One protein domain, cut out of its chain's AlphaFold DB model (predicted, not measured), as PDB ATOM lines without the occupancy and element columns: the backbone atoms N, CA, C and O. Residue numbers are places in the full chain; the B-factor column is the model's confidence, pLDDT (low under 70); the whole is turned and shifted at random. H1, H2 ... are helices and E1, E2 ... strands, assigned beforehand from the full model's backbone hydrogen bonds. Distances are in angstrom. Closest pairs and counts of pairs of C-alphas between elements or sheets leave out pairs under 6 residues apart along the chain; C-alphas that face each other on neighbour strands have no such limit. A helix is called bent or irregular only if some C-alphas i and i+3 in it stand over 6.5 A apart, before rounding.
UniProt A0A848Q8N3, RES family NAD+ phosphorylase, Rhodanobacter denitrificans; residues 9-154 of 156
ATOM      1  N   LYS A   9       2.973 105.605 -13.557       95.81
ATOM      2  CA  LYS A   9       3.865 106.174 -14.582       95.81
ATOM      3  C   LYS A   9       3.810 107.697 -14.597       95.81
ATOM      4  O   LYS A   9       2.799 108.311 -14.261       95.81
ATOM      5  N   ARG A  10       4.923 108.323 -14.992       96.81
ATOM      6  CA  ARG A  10       4.975 109.766 -15.258       96.81
ATOM      7  C   ARG A  10       4.293 110.039 -16.596       96.81
ATOM      8  O   ARG A  10       4.722 109.516 -17.620       96.81
ATOM      9  N   ILE A  11       3.248 110.855 -16.575       95.81
ATOM     10  CA  ILE A  11       2.529 111.324 -17.755       95.81
ATOM     11  C   ILE A  11       2.902 112.781 -17.988       95.81
ATOM     12  O   ILE A  11       2.793 113.599 -17.077       95.81
ATOM     13  N   ARG A  12       3.362 113.069 -19.208       96.38
ATOM     14  CA  ARG A  12       3.715 114.404 -19.695       96.38
ATOM     15  C   ARG A  12       3.019 114.651 -21.014       96.38
ATOM     16  O   ARG A  12       3.509 114.250 -22.065       96.38
ATOM     17  N   TRP A  13       1.858 115.275 -20.941       96.56
ATOM     18  CA  TRP A  13       1.113 115.719 -22.103       96.56
ATOM     19  C   TRP A  13       1.285 117.224 -22.229       96.56
ATOM     20  O   TRP A  13       0.855 117.982 -21.361       96.56
ATOM     21  N   ASN A  14       1.918 117.663 -23.315       96.19
ATOM     22  CA  ASN A  14       1.987 119.085 -23.660       96.19
ATOM     23  C   ASN A  14       0.623 119.632 -24.117       96.19
ATOM     24  O   ASN A  14       0.431 120.844 -24.140       96.19
ATOM     25  N   GLN A  15      -0.309 118.739 -24.457       96.50
ATOM     26  CA  GLN A  15      -1.686 119.060 -24.783       96.50
ATOM     27  C   GLN A  15      -2.648 117.999 -24.236       96.50
ATOM     28  O   GLN A  15      -2.429 116.796 -24.367       96.50
ATOM     29  N   ALA A  16      -3.734 118.467 -23.645       97.50
ATOM     30  CA  ALA A  16      -4.874 117.682 -23.217       97.50
ATOM     31  C   ALA A  16      -6.139 118.524 -23.387       97.50
ATOM     32  O   ALA A  16      -6.091 119.753 -23.290       97.50
ATOM     33  N   TYR A  17      -7.265 117.869 -23.635       97.50
ATOM     34  CA  TYR A  17      -8.519 118.520 -23.986       97.50
ATOM     35  C   TYR A  17      -9.618 118.136 -23.009       97.50
ATOM     36  O   TYR A  17      -9.857 116.953 -22.766       97.50
ATOM     37  N   ARG A  18     -10.296 119.149 -22.473       95.25
ATOM     38  CA  ARG A  18     -11.471 119.011 -21.612       95.25
ATOM     39  C   ARG A  18     -12.628 119.757 -22.252       95.25
ATOM     40  O   ARG A  18     -12.499 120.942 -22.552       95.25
ATOM     41  N   ILE A  19     -13.753 119.078 -22.434       94.81
ATOM     42  CA  ILE A  19     -14.963 119.676 -22.992       94.81
ATOM     43  C   ILE A  19     -16.020 119.753 -21.893       94.81
ATOM     44  O   ILE A  19     -16.288 118.772 -21.207       94.81
ATOM     45  N   VAL A  20     -16.597 120.937 -21.697       90.81
ATOM     46  CA  VAL A  20     -17.653 121.177 -20.699       90.81
ATOM     47  C   VAL A  20     -18.747 122.076 -21.282       90.81
ATOM     48  O   VAL A  20     -18.472 122.821 -22.226       90.81
ATOM     49  N   PRO A  21     -19.982 122.045 -20.746       87.31
ATOM     50  CA  PRO A  21     -21.049 122.943 -21.184       87.31
ATOM     51  C   PRO A  21     -20.658 124.412 -21.072       87.31
ATOM     52  O   PRO A  21     -20.122 124.845 -20.055       87.31
ATOM     53  N   SER A  22     -20.991 125.209 -22.086       72.25
ATOM     54  CA  SER A  22     -20.683 126.643 -22.100       72.25
ATOM     55  C   SER A  22     -21.608 127.478 -21.200       72.25
ATOM     56  O   SER A  22     -21.445 128.695 -21.143       72.25
ATOM     57  N   ARG A  23     -22.560 126.852 -20.486       62.91
ATOM     58  CA  ARG A  23     -23.425 127.519 -19.494       62.91
ATOM     59  C   ARG A  23     -22.637 128.031 -18.281       62.91
ATOM     60  O   ARG A  23     -23.107 128.924 -17.582       62.91
ATOM     61  N   PHE A  24     -21.465 127.458 -18.013       57.44
ATOM     62  CA  PHE A  24     -20.569 127.975 -16.984       57.44
ATOM     63  C   PHE A  24     -19.932 129.273 -17.491       57.44
ATOM     64  O   PHE A  24     -19.437 129.276 -18.624       57.44
ATOM     65  N   PRO A  25     -19.941 130.367 -16.698       59.41
ATOM     66  CA  PRO A  25     -19.287 131.607 -17.085       59.41
ATOM     67  C   PRO A  25     -17.872 131.306 -17.592       59.41
ATOM     68  O   PRO A  25     -17.127 130.598 -16.912       59.41
ATOM     69  N   PRO A  26     -17.487 131.800 -18.781       60.03
ATOM     70  CA  PRO A  26     -16.178 131.499 -19.359       60.03
ATOM     71  C   PRO A  26     -15.023 132.062 -18.525       60.03
ATOM     72  O   PRO A  26     -13.888 131.624 -18.682       60.03
ATOM     73  N   VAL A  27     -15.338 133.034 -17.667       66.62
ATOM     74  CA  VAL A  27     -14.487 133.601 -16.627       66.62
ATOM     75  C   VAL A  27     -15.298 133.541 -15.336       66.62
ATOM     76  O   VAL A  27     -16.358 134.165 -15.228       66.62
ATOM     77  N   GLY A  28     -14.832 132.740 -14.390       75.00
ATOM     78  CA  GLY A  28     -15.412 132.585 -13.064       75.00
ATOM     79  C   GLY A  28     -14.679 133.416 -12.018       75.00
ATOM     80  O   GLY A  28     -13.711 134.124 -12.293       75.00
ATOM     81  N   VAL A  29     -15.147 133.328 -10.777       71.12
ATOM     82  CA  VAL A  29     -14.502 133.981  -9.630       71.12
ATOM     83  C   VAL A  29     -13.059 133.504  -9.431       71.12
ATOM     84  O   VAL A  29     -12.199 134.330  -9.145       71.12
ATOM     85  N   TYR A  30     -12.768 132.227  -9.708       79.31
ATOM     86  CA  TYR A  30     -11.416 131.665  -9.625       79.31
ATOM     87  C   TYR A  30     -10.429 132.378 -10.559       79.31
ATOM     88  O   TYR A  30      -9.281 132.614 -10.186       79.31
ATOM     89  N   ASP A  31     -10.882 132.789 -11.748       79.69
ATOM     90  CA  ASP A  31     -10.023 133.435 -12.746       79.69
ATOM     91  C   ASP A  31      -9.619 134.864 -12.376       79.69
ATOM     92  O   ASP A  31      -8.591 135.353 -12.842       79.69
ATOM     93  N   ARG A  32     -10.434 135.546 -11.562       78.12
ATOM     94  CA  ARG A  32     -10.260 136.965 -11.211       78.12
ATOM     95  C   ARG A  32      -9.298 137.186 -10.041       78.12
ATOM     96  O   ARG A  32      -9.000 138.331  -9.718       78.12
ATOM     97  N   ILE A  33      -8.836 136.112  -9.405       77.88
ATOM     98  CA  ILE A  33      -8.053 136.157  -8.170       77.88
ATOM     99  C   ILE A  33      -6.582 135.884  -8.474       77.88
ATOM    100  O   ILE A  33      -6.238 134.845  -9.038       77.88
ATOM    101  N   ALA A  34      -5.716 136.811  -8.071       74.06
ATOM    102  CA  ALA A  34      -4.280 136.701  -8.297       74.06
ATOM    103  C   ALA A  34      -3.590 135.732  -7.319       74.06
ATOM    104  O   ALA A  34      -2.693 135.008  -7.743       74.06
ATOM    105  N   ASP A  35      -4.025 135.683  -6.054       82.06
ATOM    106  CA  ASP A  35      -3.456 134.811  -5.019       82.06
ATOM    107  C   ASP A  35      -4.489 133.774  -4.526       82.06
ATOM    108  O   ASP A  35      -5.550 134.158  -4.024       82.06
ATOM    109  N   PRO A  36      -4.209 132.458  -4.608       82.75
ATOM    110  CA  PRO A  36      -5.086 131.429  -4.057       82.75
ATOM    111  C   PRO A  36      -5.409 131.604  -2.565       82.75
ATOM    112  O   PRO A  36      -6.473 131.169  -2.122       82.75
ATOM    113  N   ALA A  37      -4.536 132.244  -1.778       82.56
ATOM    114  CA  ALA A  37      -4.794 132.529  -0.366       82.56
ATOM    115  C   ALA A  37      -5.987 133.482  -0.164       82.56
ATOM    116  O   ALA A  37      -6.703 133.366   0.837       82.56
ATOM    117  N   ASP A  38      -6.247 134.355  -1.139       83.31
ATOM    118  CA  ASP A  38      -7.339 135.330  -1.108       83.31
ATOM    119  C   ASP A  38      -8.694 134.723  -1.490       83.31
ATOM    120  O   ASP A  38      -9.730 135.367  -1.300       83.31
ATOM    121  N   LEU A  39      -8.722 133.476  -1.988       81.56
ATOM    122  CA  LEU A  39      -9.963 132.786  -2.354       81.56
ATOM    123  C   LEU A  39     -10.957 132.789  -1.191       81.56
ATOM    124  O   LEU A  39     -12.092 133.228  -1.358       81.56
ATOM    125  N   ASP A  40     -10.528 132.352  -0.005       77.12
ATOM    126  CA  ASP A  40     -11.406 132.242   1.167       77.12
ATOM    127  C   ASP A  40     -12.037 133.598   1.540       77.12
ATOM    128  O   ASP A  40     -13.234 133.672   1.835       77.12
ATOM    129  N   ALA A  41     -11.250 134.677   1.491       79.12
ATOM    130  CA  ALA A  41     -11.698 136.022   1.839       79.12
ATOM    131  C   ALA A  41     -12.636 136.611   0.774       79.12
ATOM    132  O   ALA A  41     -13.697 137.138   1.116       79.12
ATOM    133  N   LEU A  42     -12.290 136.489  -0.514       74.44
ATOM    134  CA  LEU A  42     -13.120 137.029  -1.590       74.44
ATOM    135  C   LEU A  42     -14.461 136.299  -1.673       74.44
ATOM    136  O   LEU A  42     -15.500 136.943  -1.805       74.44
ATOM    137  N   PHE A  43     -14.456 134.974  -1.519       72.56
ATOM    138  CA  PHE A  43     -15.688 134.196  -1.465       72.56
ATOM    139  C   PHE A  43     -16.560 134.582  -0.273       72.56
ATOM    140  O   PHE A  43     -17.769 134.721  -0.443       72.56
ATOM    141  N   ALA A  44     -15.979 134.802   0.910       73.00
ATOM    142  CA  ALA A  44     -16.735 135.257   2.074       73.00
ATOM    143  C   ALA A  44     -17.423 136.612   1.825       73.00
ATOM    144  O   ALA A  44     -18.566 136.792   2.239       73.00
ATOM    145  N   ILE A  45     -16.761 137.532   1.115       71.88
ATOM    146  CA  ILE A  45     -17.300 138.858   0.778       71.88
ATOM    147  C   ILE A  45     -18.356 138.769  -0.335       71.88
ATOM    148  O   ILE A  45     -19.461 139.285  -0.174       71.88
ATOM    149  N   GLU A  46     -18.065 138.098  -1.453       66.12
ATOM    150  CA  GLU A  46     -18.991 138.002  -2.594       66.12
ATOM    151  C   GLU A  46     -20.236 137.144  -2.273       66.12
ATOM    152  O   GLU A  46     -21.329 137.411  -2.781       66.12
ATOM    153  N   ALA A  47     -20.124 136.160  -1.372       65.75
ATOM    154  CA  ALA A  47     -21.248 135.331  -0.920       65.75
ATOM    155  C   ALA A  47     -22.316 136.106  -0.129       65.75
ATOM    156  O   ALA A  47     -23.458 135.638  -0.006       65.75
ATOM    157  N   LEU A  48     -21.979 137.285   0.409       67.31
ATOM    158  CA  LEU A  48     -22.935 138.140   1.116       67.31
ATOM    159  C   LEU A  48     -23.995 138.705   0.168       67.31
ATOM    160  O   LEU A  48     -25.140 138.878   0.576       67.31
ATOM    161  N   THR A  49     -23.642 138.932  -1.098       61.88
ATOM    162  CA  THR A  49     -24.487 139.656  -2.059       61.88
ATOM    163  C   THR A  49     -24.911 138.815  -3.259       61.88
ATOM    164  O   THR A  49     -25.883 139.165  -3.924       61.88
ATOM    165  N   ASN A  50     -24.239 137.689  -3.531       69.31
ATOM    166  CA  ASN A  50     -24.514 136.860  -4.699       69.31
ATOM    167  C   ASN A  50     -24.768 135.382  -4.320       69.31
ATOM    168  O   ASN A  50     -23.825 134.660  -3.989       69.31
ATOM    169  N   PRO A  51     -26.025 134.896  -4.409       60.47
ATOM    170  CA  PRO A  51     -26.382 133.513  -4.082       60.47
ATOM    171  C   PRO A  51     -25.583 132.453  -4.855       60.47
ATOM    172  O   PRO A  51     -25.209 131.440  -4.273       60.47
ATOM    173  N   ARG A  52     -25.244 132.709  -6.128       64.38
ATOM    174  CA  ARG A  52     -24.426 131.797  -6.947       64.38
ATOM    175  C   ARG A  52     -22.999 131.682  -6.409       64.38
ATOM    176  O   ARG A  52     -22.428 130.601  -6.374       64.38
ATOM    177  N   LEU A  53     -22.425 132.797  -5.960       63.38
ATOM    178  CA  LEU A  53     -21.064 132.822  -5.413       63.38
ATOM    179  C   LEU A  53     -21.006 132.248  -3.993       63.38
ATOM    180  O   LEU A  53     -19.983 131.705  -3.591       63.38
ATOM    181  N   ARG A  54     -22.119 132.288  -3.250       62.19
ATOM    182  CA  ARG A  54     -22.264 131.581  -1.969       62.19
ATOM    183  C   ARG A  54     -22.227 130.065  -2.138       62.19
ATOM    184  O   ARG A  54     -21.607 129.381  -1.326       62.19
ATOM    185  N   GLU A  55     -22.872 129.551  -3.178       63.84
ATOM    186  CA  GLU A  55     -22.822 128.129  -3.528       63.84
ATOM    187  C   GLU A  55     -21.394 127.711  -3.908       63.84
ATOM    188  O   GLU A  55     -20.860 126.754  -3.346       63.84
ATOM    189  N   GLU A  56     -20.718 128.500  -4.750       67.50
ATOM    190  CA  GLU A  56     -19.311 128.276  -5.111       67.50
ATOM    191  C   GLU A  56     -18.365 128.355  -3.891       67.50
ATOM    192  O   GLU A  56     -17.456 127.532  -3.768       67.50
ATOM    193  N   ALA A  57     -18.610 129.259  -2.933       66.44
ATOM    194  CA  ALA A  57     -17.851 129.351  -1.678       66.44
ATOM    195  C   ALA A  57     -17.993 128.093  -0.804       66.44
ATOM    196  O   ALA A  57     -17.031 127.636  -0.181       66.44
ATOM    197  N   GLY A  58     -19.203 127.532  -0.733       70.75
ATOM    198  CA  GLY A  58     -19.457 126.266  -0.047       70.75
ATOM    199  C   GLY A  58     -18.758 125.104  -0.745       70.75
ATOM    200  O   GLY A  58     -18.120 124.278  -0.091       70.75
ATOM    201  N   ALA A  59     -18.815 125.089  -2.074       75.56
ATOM    202  CA  ALA A  59     -18.196 124.076  -2.907       75.56
ATOM    203  C   ALA A  59     -16.658 124.089  -2.828       75.56
ATOM    204  O   ALA A  59     -16.031 123.031  -2.838       75.56
ATOM    205  N   LEU A  60     -16.033 125.257  -2.644       81.06
ATOM    206  CA  LEU A  60     -14.581 125.376  -2.480       81.06
ATOM    207  C   LEU A  60     -14.048 124.633  -1.243       81.06
ATOM    208  O   LEU A  60     -12.905 124.174  -1.237       81.06
ATOM    209  N   LYS A  61     -14.875 124.459  -0.203       81.31
ATOM    210  CA  LYS A  61     -14.502 123.696   1.002       81.31
ATOM    211  C   LYS A  61     -14.251 122.212   0.718       81.31
ATOM    212  O   LYS A  61     -13.605 121.562   1.531       81.31
ATOM    213  N   GLN A  62     -14.719 121.699  -0.421       82.75
ATOM    214  CA  GLN A  62     -14.460 120.328  -0.873       82.75
ATOM    215  C   GLN A  62     -13.011 120.136  -1.346       82.75
ATOM    216  O   GLN A  62     -12.531 119.008  -1.427       82.75
ATOM    217  N   VAL A  63     -12.294 121.229  -1.632       88.06
ATOM    218  CA  VAL A  63     -10.899 121.201  -2.078       88.06
ATOM    219  C   VAL A  63      -9.988 121.655  -0.930       88.06
ATOM    220  O   VAL A  63     -10.185 122.761  -0.406       88.06
ATOM    221  N   PRO A  64      -8.979 120.854  -0.531       90.56
ATOM    222  CA  PRO A  64      -7.957 121.279   0.428       90.56
ATOM    223  C   PRO A  64      -7.283 122.579  -0.014       90.56
ATOM    224  O   PRO A  64      -7.084 122.786  -1.212       90.56
ATOM    225  N   ARG A  65      -6.946 123.468   0.929       88.06
ATOM    226  CA  ARG A  65      -6.456 124.830   0.620       88.06
ATOM    227  C   ARG A  65      -5.221 124.801  -0.281       88.06
ATOM    228  O   ARG A  65      -5.136 125.574  -1.224       88.06
ATOM    229  N   GLU A  66      -4.329 123.854  -0.032       90.06
ATOM    230  CA  GLU A  66      -3.092 123.592  -0.764       90.06
ATOM    231  C   GLU A  66      -3.290 123.125  -2.215       90.06
ATOM    232  O   GLU A  66      -2.361 123.198  -3.015       90.06
ATOM    233  N   HIS A  67      -4.485 122.644  -2.572       90.19
ATOM    234  CA  HIS A  67      -4.820 122.182  -3.923       90.19
ATOM    235  C   HIS A  67      -5.658 123.194  -4.708       90.19
ATOM    236  O   HIS A  67      -6.003 122.948  -5.865       90.19
ATOM    237  N   ARG A  68      -6.008 124.327  -4.094       91.00
ATOM    238  CA  ARG A  68      -6.780 125.376  -4.755       91.00
ATOM    239  C   ARG A  68      -5.863 126.201  -5.636       91.00
ATOM    240  O   ARG A  68      -4.777 126.601  -5.227       91.00
ATOM    241  N   ILE A  69      -6.342 126.484  -6.836       90.44
ATOM    242  CA  ILE A  69      -5.656 127.346  -7.789       90.44
ATOM    243  C   ILE A  69      -6.558 128.516  -8.164       90.44
ATOM    244  O   ILE A  69      -7.786 128.409  -8.132       90.44
ATOM    245  N   SER A  70      -5.934 129.625  -8.538       90.12
ATOM    246  CA  SER A  70      -6.608 130.824  -9.017       90.12
ATOM    247  C   SER A  70      -5.849 131.432 -10.194       90.12
ATOM    248  O   SER A  70      -4.757 130.987 -10.553       90.12
ATOM    249  N   GLY A  71      -6.456 132.440 -10.810       87.94
ATOM    250  CA  GLY A  71      -5.918 133.145 -11.964       87.94
ATOM    251  C   GLY A  71      -6.455 132.602 -13.290       87.94
ATOM    252  O   GLY A  71      -7.224 131.634 -13.307       87.94
ATOM    253  N   PRO A  72      -6.094 133.236 -14.417       87.94
ATOM    254  CA  PRO A  72      -6.719 132.974 -15.710       87.94
ATOM    255  C   PRO A  72      -6.673 131.496 -16.127       87.94
ATOM    256  O   PRO A  72      -5.604 130.901 -16.238       87.94
ATOM    257  N   GLY A  73      -7.840 130.912 -16.405       87.12
ATOM    258  CA  GLY A  73      -8.007 129.518 -16.822       87.12
ATOM    259  C   GLY A  73      -8.220 128.521 -15.675       87.12
ATOM    260  O   GLY A  73      -8.360 127.326 -15.939       87.12
ATOM    261  N   SER A  74      -8.276 128.975 -14.421       90.06
ATOM    262  CA  SER A  74      -8.455 128.106 -13.248       90.06
ATOM    263  C   SER A  74      -9.887 127.597 -13.082       90.06
ATOM    264  O   SER A  74     -10.076 126.471 -12.617       90.06
ATOM    265  N   THR A  75     -10.901 128.354 -13.510       87.44
ATOM    266  CA  THR A  75     -12.314 127.957 -13.361       87.44
ATOM    267  C   THR A  75     -12.642 126.572 -13.923       87.44
ATOM    268  O   THR A  75     -13.200 125.768 -13.177       87.44
ATOM    269  N   PRO A  76     -12.306 126.213 -15.178       88.62
ATOM    270  CA  PRO A  76     -12.618 124.882 -15.710       88.62
ATOM    271  C   PRO A  76     -11.889 123.733 -14.994       88.62
ATOM    272  O   PRO A  76     -12.332 122.584 -15.104       88.62
ATOM    273  N   VAL A  77     -10.796 124.027 -14.280       91.75
ATOM    274  CA  VAL A  77     -10.059 123.065 -13.451       91.75
ATOM    275  C   VAL A  77     -10.728 122.932 -12.088       91.75
ATOM    276  O   VAL A  77     -11.170 121.839 -11.746       91.75
ATOM    277  N   MET A  78     -10.880 124.037 -11.350       91.00
ATOM    278  CA  MET A  78     -11.515 124.051 -10.028       91.00
ATOM    279  C   MET A  78     -12.943 123.506 -10.081       91.00
ATOM    280  O   MET A  78     -13.327 122.707  -9.231       91.00
ATOM    281  N   ALA A  79     -13.700 123.828 -11.135       88.00
ATOM    282  CA  ALA A  79     -15.064 123.346 -11.304       88.00
ATOM    283  C   ALA A  79     -15.176 121.814 -11.340       88.00
ATOM    284  O   ALA A  79     -16.201 121.290 -10.917       88.00
ATOM    285  N   ALA A  80     -14.138 121.095 -11.791       91.19
ATOM    286  CA  ALA A  80     -14.116 119.629 -11.781       91.19
ATOM    287  C   ALA A  80     -14.127 119.034 -10.363       91.19
ATOM    288  O   ALA A  80     -14.517 117.882 -10.190       91.19
ATOM    289  N   PHE A  81     -13.690 119.817  -9.374       92.00
ATOM    290  CA  PHE A  81     -13.542 119.409  -7.979       92.00
ATOM    291  C   PHE A  81     -14.571 120.043  -7.044       92.00
ATOM    292  O   PHE A  81     -14.720 119.579  -5.923       92.00
ATOM    293  N   THR A  82     -15.278 121.079  -7.499       88.12
ATOM    294  CA  THR A  82     -16.287 121.784  -6.699       88.12
ATOM    295  C   THR A  82     -17.723 121.495  -7.155       88.12
ATOM    296  O   THR A  82     -18.647 121.595  -6.358       88.12
ATOM    297  N   HIS A  83     -17.948 121.126  -8.422       85.38
ATOM    298  CA  HIS A  83     -19.286 120.823  -8.954       85.38
ATOM    299  C   HIS A  83     -19.426 119.320  -9.188       85.38
ATOM    300  O   HIS A  83     -19.289 118.835 -10.314       85.38
ATOM    301  N   LEU A  84     -19.641 118.578  -8.103       86.75
ATOM    302  CA  LEU A  84     -19.743 117.121  -8.150       86.75
ATOM    303  C   LEU A  84     -21.020 116.681  -8.867       86.75
ATOM    304  O   LEU A  84     -22.060 117.326  -8.743       86.75
ATOM    305  N   ASN A  85     -20.941 115.558  -9.582       85.69
ATOM    306  CA  ASN A  85     -22.124 114.824 -10.011       85.69
ATOM    307  C   ASN A  85     -22.505 113.834  -8.898       85.69
ATOM    308  O   ASN A  85     -21.730 112.901  -8.683       85.69
ATOM    309  N   PRO A  86     -23.654 113.983  -8.211       86.06
ATOM    310  CA  PRO A  86     -24.062 113.057  -7.154       86.06
ATOM    311  C   PRO A  86     -24.289 111.621  -7.642       86.06
ATOM    312  O   PRO A  86     -24.188 110.693  -6.853       86.06
ATOM    313  N   GLU A  87     -24.570 111.431  -8.935       86.00
ATOM    314  CA  GLU A  87     -24.676 110.102  -9.561       86.00
ATOM    315  C   GLU A  87     -23.308 109.492  -9.912       86.00
ATOM    316  O   GLU A  87     -23.224 108.386 -10.444       86.00
ATOM    317  N   GLY A  88     -22.224 110.224  -9.651       89.88
ATOM    318  CA  GLY A  88     -20.866 109.790  -9.918       89.88
ATOM    319  C   GLY A  88     -20.446 109.885 -11.384       89.88
ATOM    320  O   GLY A  88     -20.973 110.640 -12.206       89.88
ATOM    321  N   SER A  89     -19.386 109.156 -11.694       90.06
ATOM    322  CA  SER A  89     -18.764 109.030 -13.007       90.06
ATOM    323  C   SER A  89     -18.056 107.680 -13.078       90.06
ATOM    324  O   SER A  89     -18.037 106.933 -12.106       90.06
ATOM    325  N   ARG A  90     -17.391 107.380 -14.196       89.94
ATOM    326  CA  ARG A  90     -16.612 106.141 -14.326       89.94
ATOM    327  C   ARG A  90     -15.540 105.976 -13.231       89.94
ATOM    328  O   ARG A  90     -15.171 104.861 -12.915       89.94
ATOM    329  N   PHE A  91     -15.004 107.073 -12.685       91.88
ATOM    330  CA  PHE A  91     -13.892 107.049 -11.716       91.88
ATOM    331  C   PHE A  91     -14.211 107.777 -10.400       91.88
ATOM    332  O   PHE A  91     -13.301 108.199  -9.682       91.88
ATOM    333  N   SER A  92     -15.493 107.979 -10.097       92.56
ATOM    334  CA  SER A  92     -15.939 108.557  -8.828       92.56
ATOM    335  C   SER A  92     -17.352 108.100  -8.520       92.56
ATOM    336  O   SER A  92     -18.204 108.122  -9.402       92.56
ATOM    337  N   ASP A  93     -17.607 107.767  -7.262       92.62
ATOM    338  CA  ASP A  93     -18.943 107.462  -6.744       92.62
ATOM    339  C   ASP A  93     -19.795 108.722  -6.486       92.62
ATOM    340  O   ASP A  93     -20.909 108.629  -5.980       92.62
ATOM    341  N   GLY A  94     -19.274 109.907  -6.824       90.56
ATOM    342  CA  GLY A  94     -19.930 111.197  -6.622       90.56
ATOM    343  C   GLY A  94     -19.528 111.907  -5.330       90.56
ATOM    344  O   GLY A  94     -19.890 113.069  -5.148       90.56
ATOM    345  N   THR A  95     -18.736 111.269  -4.460       90.94
ATOM    346  CA  THR A  95     -18.264 111.885  -3.207       90.94
ATOM    347  C   THR A  95     -16.995 112.727  -3.378       90.94
ATOM    348  O   THR A  95     -16.678 113.545  -2.513       90.94
ATOM    349  N   TRP A  96     -16.296 112.601  -4.514       90.38
ATOM    350  CA  TRP A  96     -15.176 113.468  -4.901       90.38
ATOM    351  C   TRP A  96     -15.215 113.852  -6.382       90.38
ATOM    352  O   TRP A  96     -15.784 113.158  -7.228       90.38
ATOM    353  N   GLY A  97     -14.570 114.970  -6.712       91.19
ATOM    354  CA  GLY A  97     -14.510 115.467  -8.082       91.19
ATOM    355  C   GLY A  97     -13.382 114.855  -8.903       91.19
ATOM    356  O   GLY A  97     -12.336 114.473  -8.377       91.19
ATOM    357  N   VAL A  98     -13.594 114.776 -10.218       93.25
ATOM    358  CA  VAL A  98     -12.652 114.168 -11.166       93.25
ATOM    359  C   VAL A  98     -12.442 115.083 -12.364       93.25
ATOM    360  O   VAL A  98     -13.383 115.522 -13.034       93.25
ATOM    361  N   PHE A  99     -11.175 115.330 -12.685       94.12
ATOM    362  CA  PHE A  99     -10.791 116.044 -13.894       94.12
ATOM    363  C   PHE A  99     -10.606 115.068 -15.064       94.12
ATOM    364  O   PHE A  99      -9.561 114.439 -15.215       94.12
ATOM    365  N   TYR A 100     -11.624 114.972 -15.916       94.50
ATOM    366  CA  TYR A 100     -11.533 114.279 -17.202       94.50
ATOM    367  C   TYR A 100     -10.876 115.167 -18.261       94.50
ATOM    368  O   TYR A 100     -11.304 116.308 -18.476       94.50
ATOM    369  N   ALA A 101      -9.863 114.615 -18.933       96.19
ATOM    370  CA  ALA A 101      -9.253 115.173 -20.132       96.19
ATOM    371  C   ALA A 101      -8.693 114.065 -21.030       96.19
ATOM    372  O   ALA A 101      -8.253 113.022 -20.547       96.19
ATOM    373  N   ALA A 102      -8.668 114.320 -22.335       96.88
ATOM    374  CA  ALA A 102      -8.144 113.390 -23.326       96.88
ATOM    375  C   ALA A 102      -6.938 113.970 -24.074       96.88
ATOM    376  O   ALA A 102      -6.798 115.181 -24.214       96.88
ATOM    377  N   HIS A 103      -6.078 113.100 -24.605       95.81
ATOM    378  CA  HIS A 103      -4.899 113.514 -25.376       95.81
ATOM    379  C   HIS A 103      -5.245 114.059 -26.778       95.81
ATOM    380  O   HIS A 103      -4.432 114.732 -27.405       95.81
ATOM    381  N   SER A 104      -6.450 113.773 -27.285       96.81
ATOM    382  CA  SER A 104      -6.934 114.259 -28.580       96.81
ATOM    383  C   SER A 104      -8.312 114.902 -28.446       96.81
ATOM    384  O   SER A 104      -9.098 114.525 -27.573       96.81
ATOM    385  N   VAL A 105      -8.620 115.852 -29.334       97.12
ATOM    386  CA  VAL A 105      -9.950 116.476 -29.396       97.12
ATOM    387  C   VAL A 105     -11.017 115.441 -29.740       97.12
ATOM    388  O   VAL A 105     -12.058 115.435 -29.098       97.12
ATOM    389  N   ALA A 106     -10.744 114.541 -30.689       97.75
ATOM    390  CA  ALA A 106     -11.685 113.495 -31.088       97.75
ATOM    391  C   ALA A 106     -12.099 112.629 -29.887       97.75
ATOM    392  O   ALA A 106     -13.280 112.489 -29.608       97.75
ATOM    393  N   THR A 107     -11.136 112.148 -29.097       97.31
ATOM    394  CA  THR A 107     -11.431 111.371 -27.881       97.31
ATOM    395  C   THR A 107     -12.213 112.186 -26.849       97.31
ATOM    396  O   THR A 107     -13.122 111.658 -26.218       97.31
ATOM    397  N   ALA A 108     -11.886 113.472 -26.670       96.88
ATOM    398  CA  ALA A 108     -12.636 114.331 -25.755       96.88
ATOM    399  C   ALA A 108     -14.093 114.522 -26.209       96.88
ATOM    400  O   ALA A 108     -14.982 114.582 -25.361       96.88
ATOM    401  N   VAL A 109     -14.337 114.613 -27.521       96.50
ATOM    402  CA  VAL A 109     -15.688 114.692 -28.096       96.50
ATOM    403  C   VAL A 109     -16.452 113.399 -27.834       96.50
ATOM    404  O   VAL A 109     -17.530 113.475 -27.256       96.50
ATOM    405  N   GLU A 110     -15.882 112.236 -28.154       96.88
ATOM    406  CA  GLU A 110     -16.550 110.940 -27.958       96.88
ATOM    407  C   GLU A 110     -16.926 110.682 -26.490       96.88
ATOM    408  O   GLU A 110     -18.068 110.343 -26.190       96.88
ATOM    409  N   GLU A 111     -16.015 110.930 -25.540       94.56
ATOM    410  CA  GLU A 111     -16.335 110.797 -24.106       94.56
ATOM    411  C   GLU A 111     -17.426 111.791 -23.671       94.56
ATOM    412  O   GLU A 111     -18.283 111.478 -22.841       94.56
ATOM    413  N   THR A 112     -17.435 112.995 -24.249       93.88
ATOM    414  CA  THR A 112     -18.466 113.999 -23.959       93.88
ATOM    415  C   THR A 112     -19.830 113.575 -24.489       93.88
ATOM    416  O   THR A 112     -20.819 113.746 -23.777       93.88
ATOM    417  N   VAL A 113     -19.887 113.023 -25.706       93.31
ATOM    418  CA  VAL A 113     -21.109 112.467 -26.305       93.31
ATOM    419  C   VAL A 113     -21.632 111.343 -25.422       93.31
ATOM    420  O   VAL A 113     -22.751 111.452 -24.930       93.31
ATOM    421  N   TYR A 114     -20.793 110.358 -25.097       91.62
ATOM    422  CA  TYR A 114     -21.162 109.225 -24.247       91.62
ATOM    423  C   TYR A 114     -21.800 109.661 -22.918       91.62
ATOM    424  O   TYR A 114     -22.883 109.207 -22.541       91.62
ATOM    425  N   HIS A 115     -21.154 110.580 -22.194       89.62
ATOM    426  CA  HIS A 115     -21.685 111.064 -20.921       89.62
ATOM    427  C   HIS A 115     -22.939 111.929 -21.090       89.62
ATOM    428  O   HIS A 115     -23.824 111.896 -20.232       89.62
ATOM    429  N   ARG A 116     -23.038 112.699 -22.180       89.50
ATOM    430  CA  ARG A 116     -24.205 113.540 -22.451       89.50
ATOM    431  C   ARG A 116     -25.425 112.713 -22.820       89.50
ATOM    432  O   ARG A 116     -26.497 112.998 -22.304       89.50
ATOM    433  N   GLU A 117     -25.259 111.702 -23.661       90.38
ATOM    434  CA  GLU A 117     -26.324 110.772 -24.031       90.38
ATOM    435  C   GLU A 117     -26.870 110.064 -22.797       90.38
ATOM    436  O   GLU A 117     -28.077 110.063 -22.584       90.38
ATOM    437  N   ARG A 118     -25.990 109.561 -21.922       87.56
ATOM    438  CA  ARG A 118     -26.405 108.953 -20.649       87.56
ATOM    439  C   ARG A 118     -27.196 109.910 -19.761       87.56
ATOM    440  O   ARG A 118     -28.208 109.506 -19.204       87.56
ATOM    441  N   PHE A 119     -26.741 111.157 -19.632       86.81
ATOM    442  CA  PHE A 119     -27.441 112.172 -18.843       86.81
ATOM    443  C   PHE A 119     -28.814 112.510 -19.441       86.81
ATOM    444  O   PHE A 119     -29.811 112.529 -18.729       86.81
ATOM    445  N   LEU A 120     -28.880 112.754 -20.752       88.12
ATOM    446  CA  LEU A 120     -30.124 113.131 -21.422       88.12
ATOM    447  C   LEU A 120     -31.123 111.972 -21.478       88.12
ATOM    448  O   LEU A 120     -32.320 112.216 -21.367       88.12
ATOM    449  N   ALA A 121     -30.648 110.724 -21.558       88.31
ATOM    450  CA  ALA A 121     -31.484 109.524 -21.531       88.31
ATOM    451  C   ALA A 121     -32.264 109.344 -20.217       88.31
ATOM    452  O   ALA A 121     -33.229 108.583 -20.186       88.31
ATOM    453  N   ALA A 122     -31.895 110.058 -19.144       85.69
ATOM    454  CA  ALA A 122     -32.691 110.119 -17.917       85.69
ATOM    455  C   ALA A 122     -34.032 110.856 -18.111       85.69
ATOM    456  O   ALA A 122     -34.905 110.809 -17.245       85.69
ATOM    457  N   THR A 123     -34.208 111.541 -19.243       82.81
ATOM    458  CA  THR A 123     -35.388 112.339 -19.575       82.81
ATOM    459  C   THR A 123     -35.899 111.994 -20.976       82.81
ATOM    460  O   THR A 123     -35.158 111.502 -21.821       82.81
ATOM    461  N   ALA A 124     -37.171 112.280 -21.252       84.44
ATOM    462  CA  ALA A 124     -37.746 112.181 -22.598       84.44
ATOM    463  C   ALA A 124     -37.670 113.528 -23.345       84.44
ATOM    464  O   ALA A 124     -38.613 113.918 -24.036       84.44
ATOM    465  N   GLU A 125     -36.588 114.285 -23.139       83.94
ATOM    466  CA  GLU A 125     -36.417 115.596 -23.761       83.94
ATOM    467  C   GLU A 125     -36.337 115.486 -25.298       83.94
ATOM    468  O   GLU A 125     -35.701 114.568 -25.826       83.94
ATOM    469  N   PRO A 126     -36.966 116.414 -26.048       87.88
ATOM    470  CA  PRO A 126     -36.792 116.497 -27.493       87.88
ATOM    471  C   PRO A 126     -35.331 116.739 -27.887       87.88
ATOM    472  O   PRO A 126     -34.531 117.241 -27.097       87.88
ATOM    473  N   ALA A 127     -35.005 116.456 -29.152       88.38
ATOM    474  CA  ALA A 127     -33.693 116.770 -29.708       88.38
ATOM    475  C   ALA A 127     -33.333 118.243 -29.448       88.38
ATOM    476  O   ALA A 127     -34.101 119.151 -29.774       88.38
ATOM    477  N   CYS A 128     -32.165 118.464 -28.849       87.19
ATOM    478  CA  CYS A 128     -31.696 119.783 -28.457       87.19
ATOM    479  C   CYS A 128     -30.240 120.002 -28.867       87.19
ATOM    480  O   CYS A 128     -29.469 119.063 -29.065       87.19
ATOM    481  N   GLU A 129     -29.865 121.272 -28.972       88.94
ATOM    482  CA  GLU A 129     -28.483 121.682 -29.172       88.94
ATOM    483  C   GLU A 129     -27.893 122.160 -27.849       88.94
ATOM    484  O   GLU A 129     -28.487 122.968 -27.132       88.94
ATOM    485  N   ILE A 130     -26.691 121.681 -27.530       87.12
ATOM    486  CA  ILE A 130     -25.982 122.065 -26.311       87.12
ATOM    487  C   ILE A 130     -24.665 122.705 -26.711       87.12
ATOM    488  O   ILE A 130     -23.793 122.071 -27.304       87.12
ATOM    489  N   GLN A 131     -24.496 123.971 -26.343       90.56
ATOM    490  CA  GLN A 131     -23.231 124.656 -26.556       90.56
ATOM    491  C   GLN A 131     -22.174 124.123 -25.591       90.56
ATOM    492  O   GLN A 131     -22.317 124.202 -24.367       90.56
ATOM    493  N   MET A 132     -21.083 123.623 -26.159       91.81
ATOM    494  CA  MET A 132     -19.945 123.080 -25.431       91.81
ATOM    495  C   MET A 132     -18.702 123.926 -25.691       91.81
ATOM    496  O   MET A 132     -18.573 124.587 -26.721       91.81
ATOM    497  N   ARG A 133     -17.761 123.892 -24.750       92.62
ATOM    498  CA  ARG A 133     -16.480 124.587 -24.852       92.62
ATOM    499  C   ARG A 133     -15.340 123.605 -24.673       92.62
ATOM    500  O   ARG A 133     -15.320 122.865 -23.695       92.62
ATOM    501  N   CYS A 134     -14.387 123.643 -25.599       94.69
ATOM    502  CA  CYS A 134     -13.166 122.851 -25.544       94.69
ATOM    503  C   CYS A 134     -12.023 123.684 -24.953       94.69
ATOM    504  O   CYS A 134     -11.630 124.708 -25.512       94.69
ATOM    505  N   TYR A 135     -11.496 123.232 -23.822       94.25
ATOM    506  CA  TYR A 135     -10.328 123.797 -23.165       94.25
ATOM    507  C   TYR A 135      -9.100 122.954 -23.483       94.25
ATOM    508  O   TYR A 135      -9.144 121.727 -23.380       94.25
ATOM    509  N   ARG A 136      -7.993 123.622 -23.814       95.50
ATOM    510  CA  ARG A 136      -6.674 123.002 -23.951       95.50
ATOM    511  C   ARG A 136      -5.859 123.258 -22.688       95.50
ATOM    512  O   ARG A 136      -5.758 124.398 -22.250       95.50
ATOM    513  N   THR A 137      -5.251 122.212 -22.149       94.19
ATOM    514  CA  THR A 137      -4.354 122.261 -20.988       94.19
ATOM    515  C   THR A 137      -3.124 121.378 -21.219       94.19
ATOM    516  O   THR A 137      -3.012 120.739 -22.264       94.19
ATOM    517  N   SER A 138      -2.205 121.333 -20.261       94.81
ATOM    518  CA  SER A 138      -1.128 120.347 -20.178       94.81
ATOM    519  C   SER A 138      -1.311 119.474 -18.934       94.81
ATOM    520  O   SER A 138      -1.971 119.862 -17.969       94.81
ATOM    521  N   VAL A 139      -0.752 118.265 -18.958       95.31
ATOM    522  CA  VAL A 139      -0.769 117.339 -17.817       95.31
ATOM    523  C   VAL A 139       0.656 116.906 -17.527       95.31
ATOM    524  O   VAL A 139       1.312 116.325 -18.390       95.31
ATOM    525  N   ASP A 140       1.124 117.153 -16.306       95.88
ATOM    526  CA  ASP A 140       2.437 116.704 -15.842       95.88
ATOM    527  C   ASP A 140       2.349 116.070 -14.445       95.88
ATOM    528  O   ASP A 140       2.606 116.705 -13.422       95.88
ATOM    529  N   SER A 141       1.980 114.787 -14.379       95.25
ATOM    530  CA  SER A 141       1.697 114.094 -13.110       95.25
ATOM    531  C   SER A 141       2.162 112.633 -13.102       95.25
ATOM    532  O   SER A 141       2.508 112.067 -14.138       95.25
ATOM    533  N   ARG A 142       2.248 112.027 -11.915       97.06
ATOM    534  CA  ARG A 142       2.447 110.580 -11.744       97.06
ATOM    535  C   ARG A 142       1.079 109.948 -11.500       97.06
ATOM    536  O   ARG A 142       0.458 110.238 -10.486       97.06
ATOM    537  N   LEU A 143       0.623 109.113 -12.429       95.25
ATOM    538  CA  LEU A 143      -0.727 108.545 -12.433       95.25
ATOM    539  C   LEU A 143      -0.667 107.020 -12.528       95.25
ATOM    540  O   LEU A 143       0.269 106.475 -13.121       95.25
ATOM    541  N   HIS A 144      -1.664 106.339 -11.964       94.94
ATOM    542  CA  HIS A 144      -1.876 104.912 -12.203       94.94
ATOM    543  C   HIS A 144      -2.160 104.681 -13.694       94.94
ATOM    544  O   HIS A 144      -3.080 105.269 -14.259       94.94
ATOM    545  N   ASP A 145      -1.342 103.851 -14.342       93.19
ATOM    546  CA  ASP A 145      -1.452 103.534 -15.760       93.19
ATOM    547  C   ASP A 145      -2.230 102.231 -15.956       93.19
ATOM    548  O   ASP A 145      -1.679 101.138 -15.838       93.19
ATOM    549  N   ILE A 146      -3.512 102.374 -16.283       93.12
ATOM    550  CA  ILE A 146      -4.433 101.264 -16.558       93.12
ATOM    551  C   ILE A 146      -4.366 100.762 -18.013       93.12
ATOM    552  O   ILE A 146      -5.151  99.897 -18.409       93.12
ATOM    553  N   ARG A 147      -3.448 101.275 -18.846       89.81
ATOM    554  CA  ARG A 147      -3.232 100.753 -20.207       89.81
ATOM    555  C   ARG A 147      -2.574  99.370 -20.138       89.81
ATOM    556  O   ARG A 147      -1.717  99.130 -19.292       89.81
ATOM    557  N   GLY A 148      -2.922  98.483 -21.071       84.31
ATOM    558  CA  GLY A 148      -2.233  97.196 -21.239       84.31
ATOM    559  C   GLY A 148      -2.725  96.048 -20.349       84.31
ATOM    560  O   GLY A 148      -1.905  95.253 -19.910       84.31
ATOM    561  N   GLY A 149      -4.036  95.942 -20.101       84.31
ATOM    562  CA  GLY A 149      -4.640  94.720 -19.534       84.31
ATOM    563  C   GLY A 149      -5.328  94.864 -18.175       84.31
ATOM    564  O   GLY A 149      -5.832  93.877 -17.650       84.31
ATOM    565  N   TRP A 150      -5.418  96.073 -17.618       89.62
ATOM    566  CA  TRP A 150      -6.117  96.348 -16.354       89.62
ATOM    567  C   TRP A 150      -7.638  96.467 -16.541       89.62
ATOM    568  O   TRP A 150      -8.224  97.486 -16.187       89.62
ATOM    569  N   VAL A 151      -8.278  95.444 -17.120       86.38
ATOM    570  CA  VAL A 151      -9.706  95.475 -17.508       86.38
ATOM    571  C   VAL A 151     -10.613  95.824 -16.325       86.38
ATOM    572  O   VAL A 151     -11.489  96.668 -16.458       86.38
ATOM    573  N   ALA A 152     -10.343  95.259 -15.144       85.94
ATOM    574  CA  ALA A 152     -11.107  95.549 -13.926       85.94
ATOM    575  C   ALA A 152     -11.013  97.018 -13.466       85.94
ATOM    576  O   ALA A 152     -11.846  97.467 -12.697       85.94
ATOM    577  N   ALA A 153     -10.007  97.772 -13.918       86.44
ATOM    578  CA  ALA A 153      -9.856  99.189 -13.596       86.44
ATOM    579  C   ALA A 153     -10.479 100.111 -14.660       86.44
ATOM    580  O   ALA A 153     -10.391 101.329 -14.525       86.44
ATOM    581  N   HIS A 154     -11.037  99.566 -15.748       84.75
ATOM    582  CA  HIS A 154     -11.706 100.354 -16.794       84.75
ATOM    583  C   HIS A 154     -13.184 100.604 -16.475       84.75
ATOM    584  O   HIS A 154     -13.750 101.545 -17.030       84.75
TER     585      HIS A 154
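This is residues 9 to 154 of the 156 residues of the protein "RES family NAD+ phosphorylase" of Rhodanobacter denitrificans (UniProt A0A848Q8N3). A long, bent ribbon of two strands, E1 and E2, has helix H4 packed on it, mostly on E1, while short H3 sits between the ribbon and a helical hairpin, H1 and H2, at the far end. Residues 121 to 127 and 147 to 152 stick out. The printed part has 146 residues, with six named elements in the order E1 H1 H2 H3 H4 E2; the sheet, E1 - E2, is antiparallel. The class is mixed, helices and strands, with under half of the residues in named elements. The whole is compact, with a radius of gyration of the C-alphas of 16.7 A and spans of 48 by 44 by 26 A.

E1, residues 9 to 21, and E2, residues 132 to 144, are antiparallel at 156 degrees; N 11 and O 141 are within hydrogen-bond range at 2.8 A. E1 bends by 78 degrees at residue 14, E2 by 91 degrees at residue 141. H4, residues 105 to 120, has its closest C-alphas to E1 at Val 105 and Tyr 17, 6.0 A. H3, residues 75 to 82, only just touches H2, residues 51 to 60, with 3 pairs of C-alphas within 8 A, the closest Thr 82 and Ala 59 at 4.8 A. H1, residues 36 to 46, and H2 form a hairpin at a shallow tilt of 30 degrees, opposite ways; their closest C-alphas, Phe 43 and Ala 57, are 5.3 A apart. H3 and H4 are apart. Every O i to N i+4 pair is within hydrogen-bond range in H2 and H4, but 5 of 7 in H1 and 2 of 4 in H3.

E1 runs 30.7 A from C-alpha 9 at (3.865, 106.174, -14.582), and E2 28.8 A to C-alpha 144 at (-1.876, 104.912, -12.203). H4 is 21.9 A long, H1 15.4 A, H2 14.4 A and H3 9.9 A. H1 is irregular, but only just: C-alphas 37 and 40 are 6.8 A apart.

The C-alphas farthest apart, Thr 49 and Gly 149, are 52.1 A apart. The printed part has no cut. The link H1 to H2 is tight; the other four are long. In this model pLDDT is under 70 at residues 23 to 27 and 46 to 57.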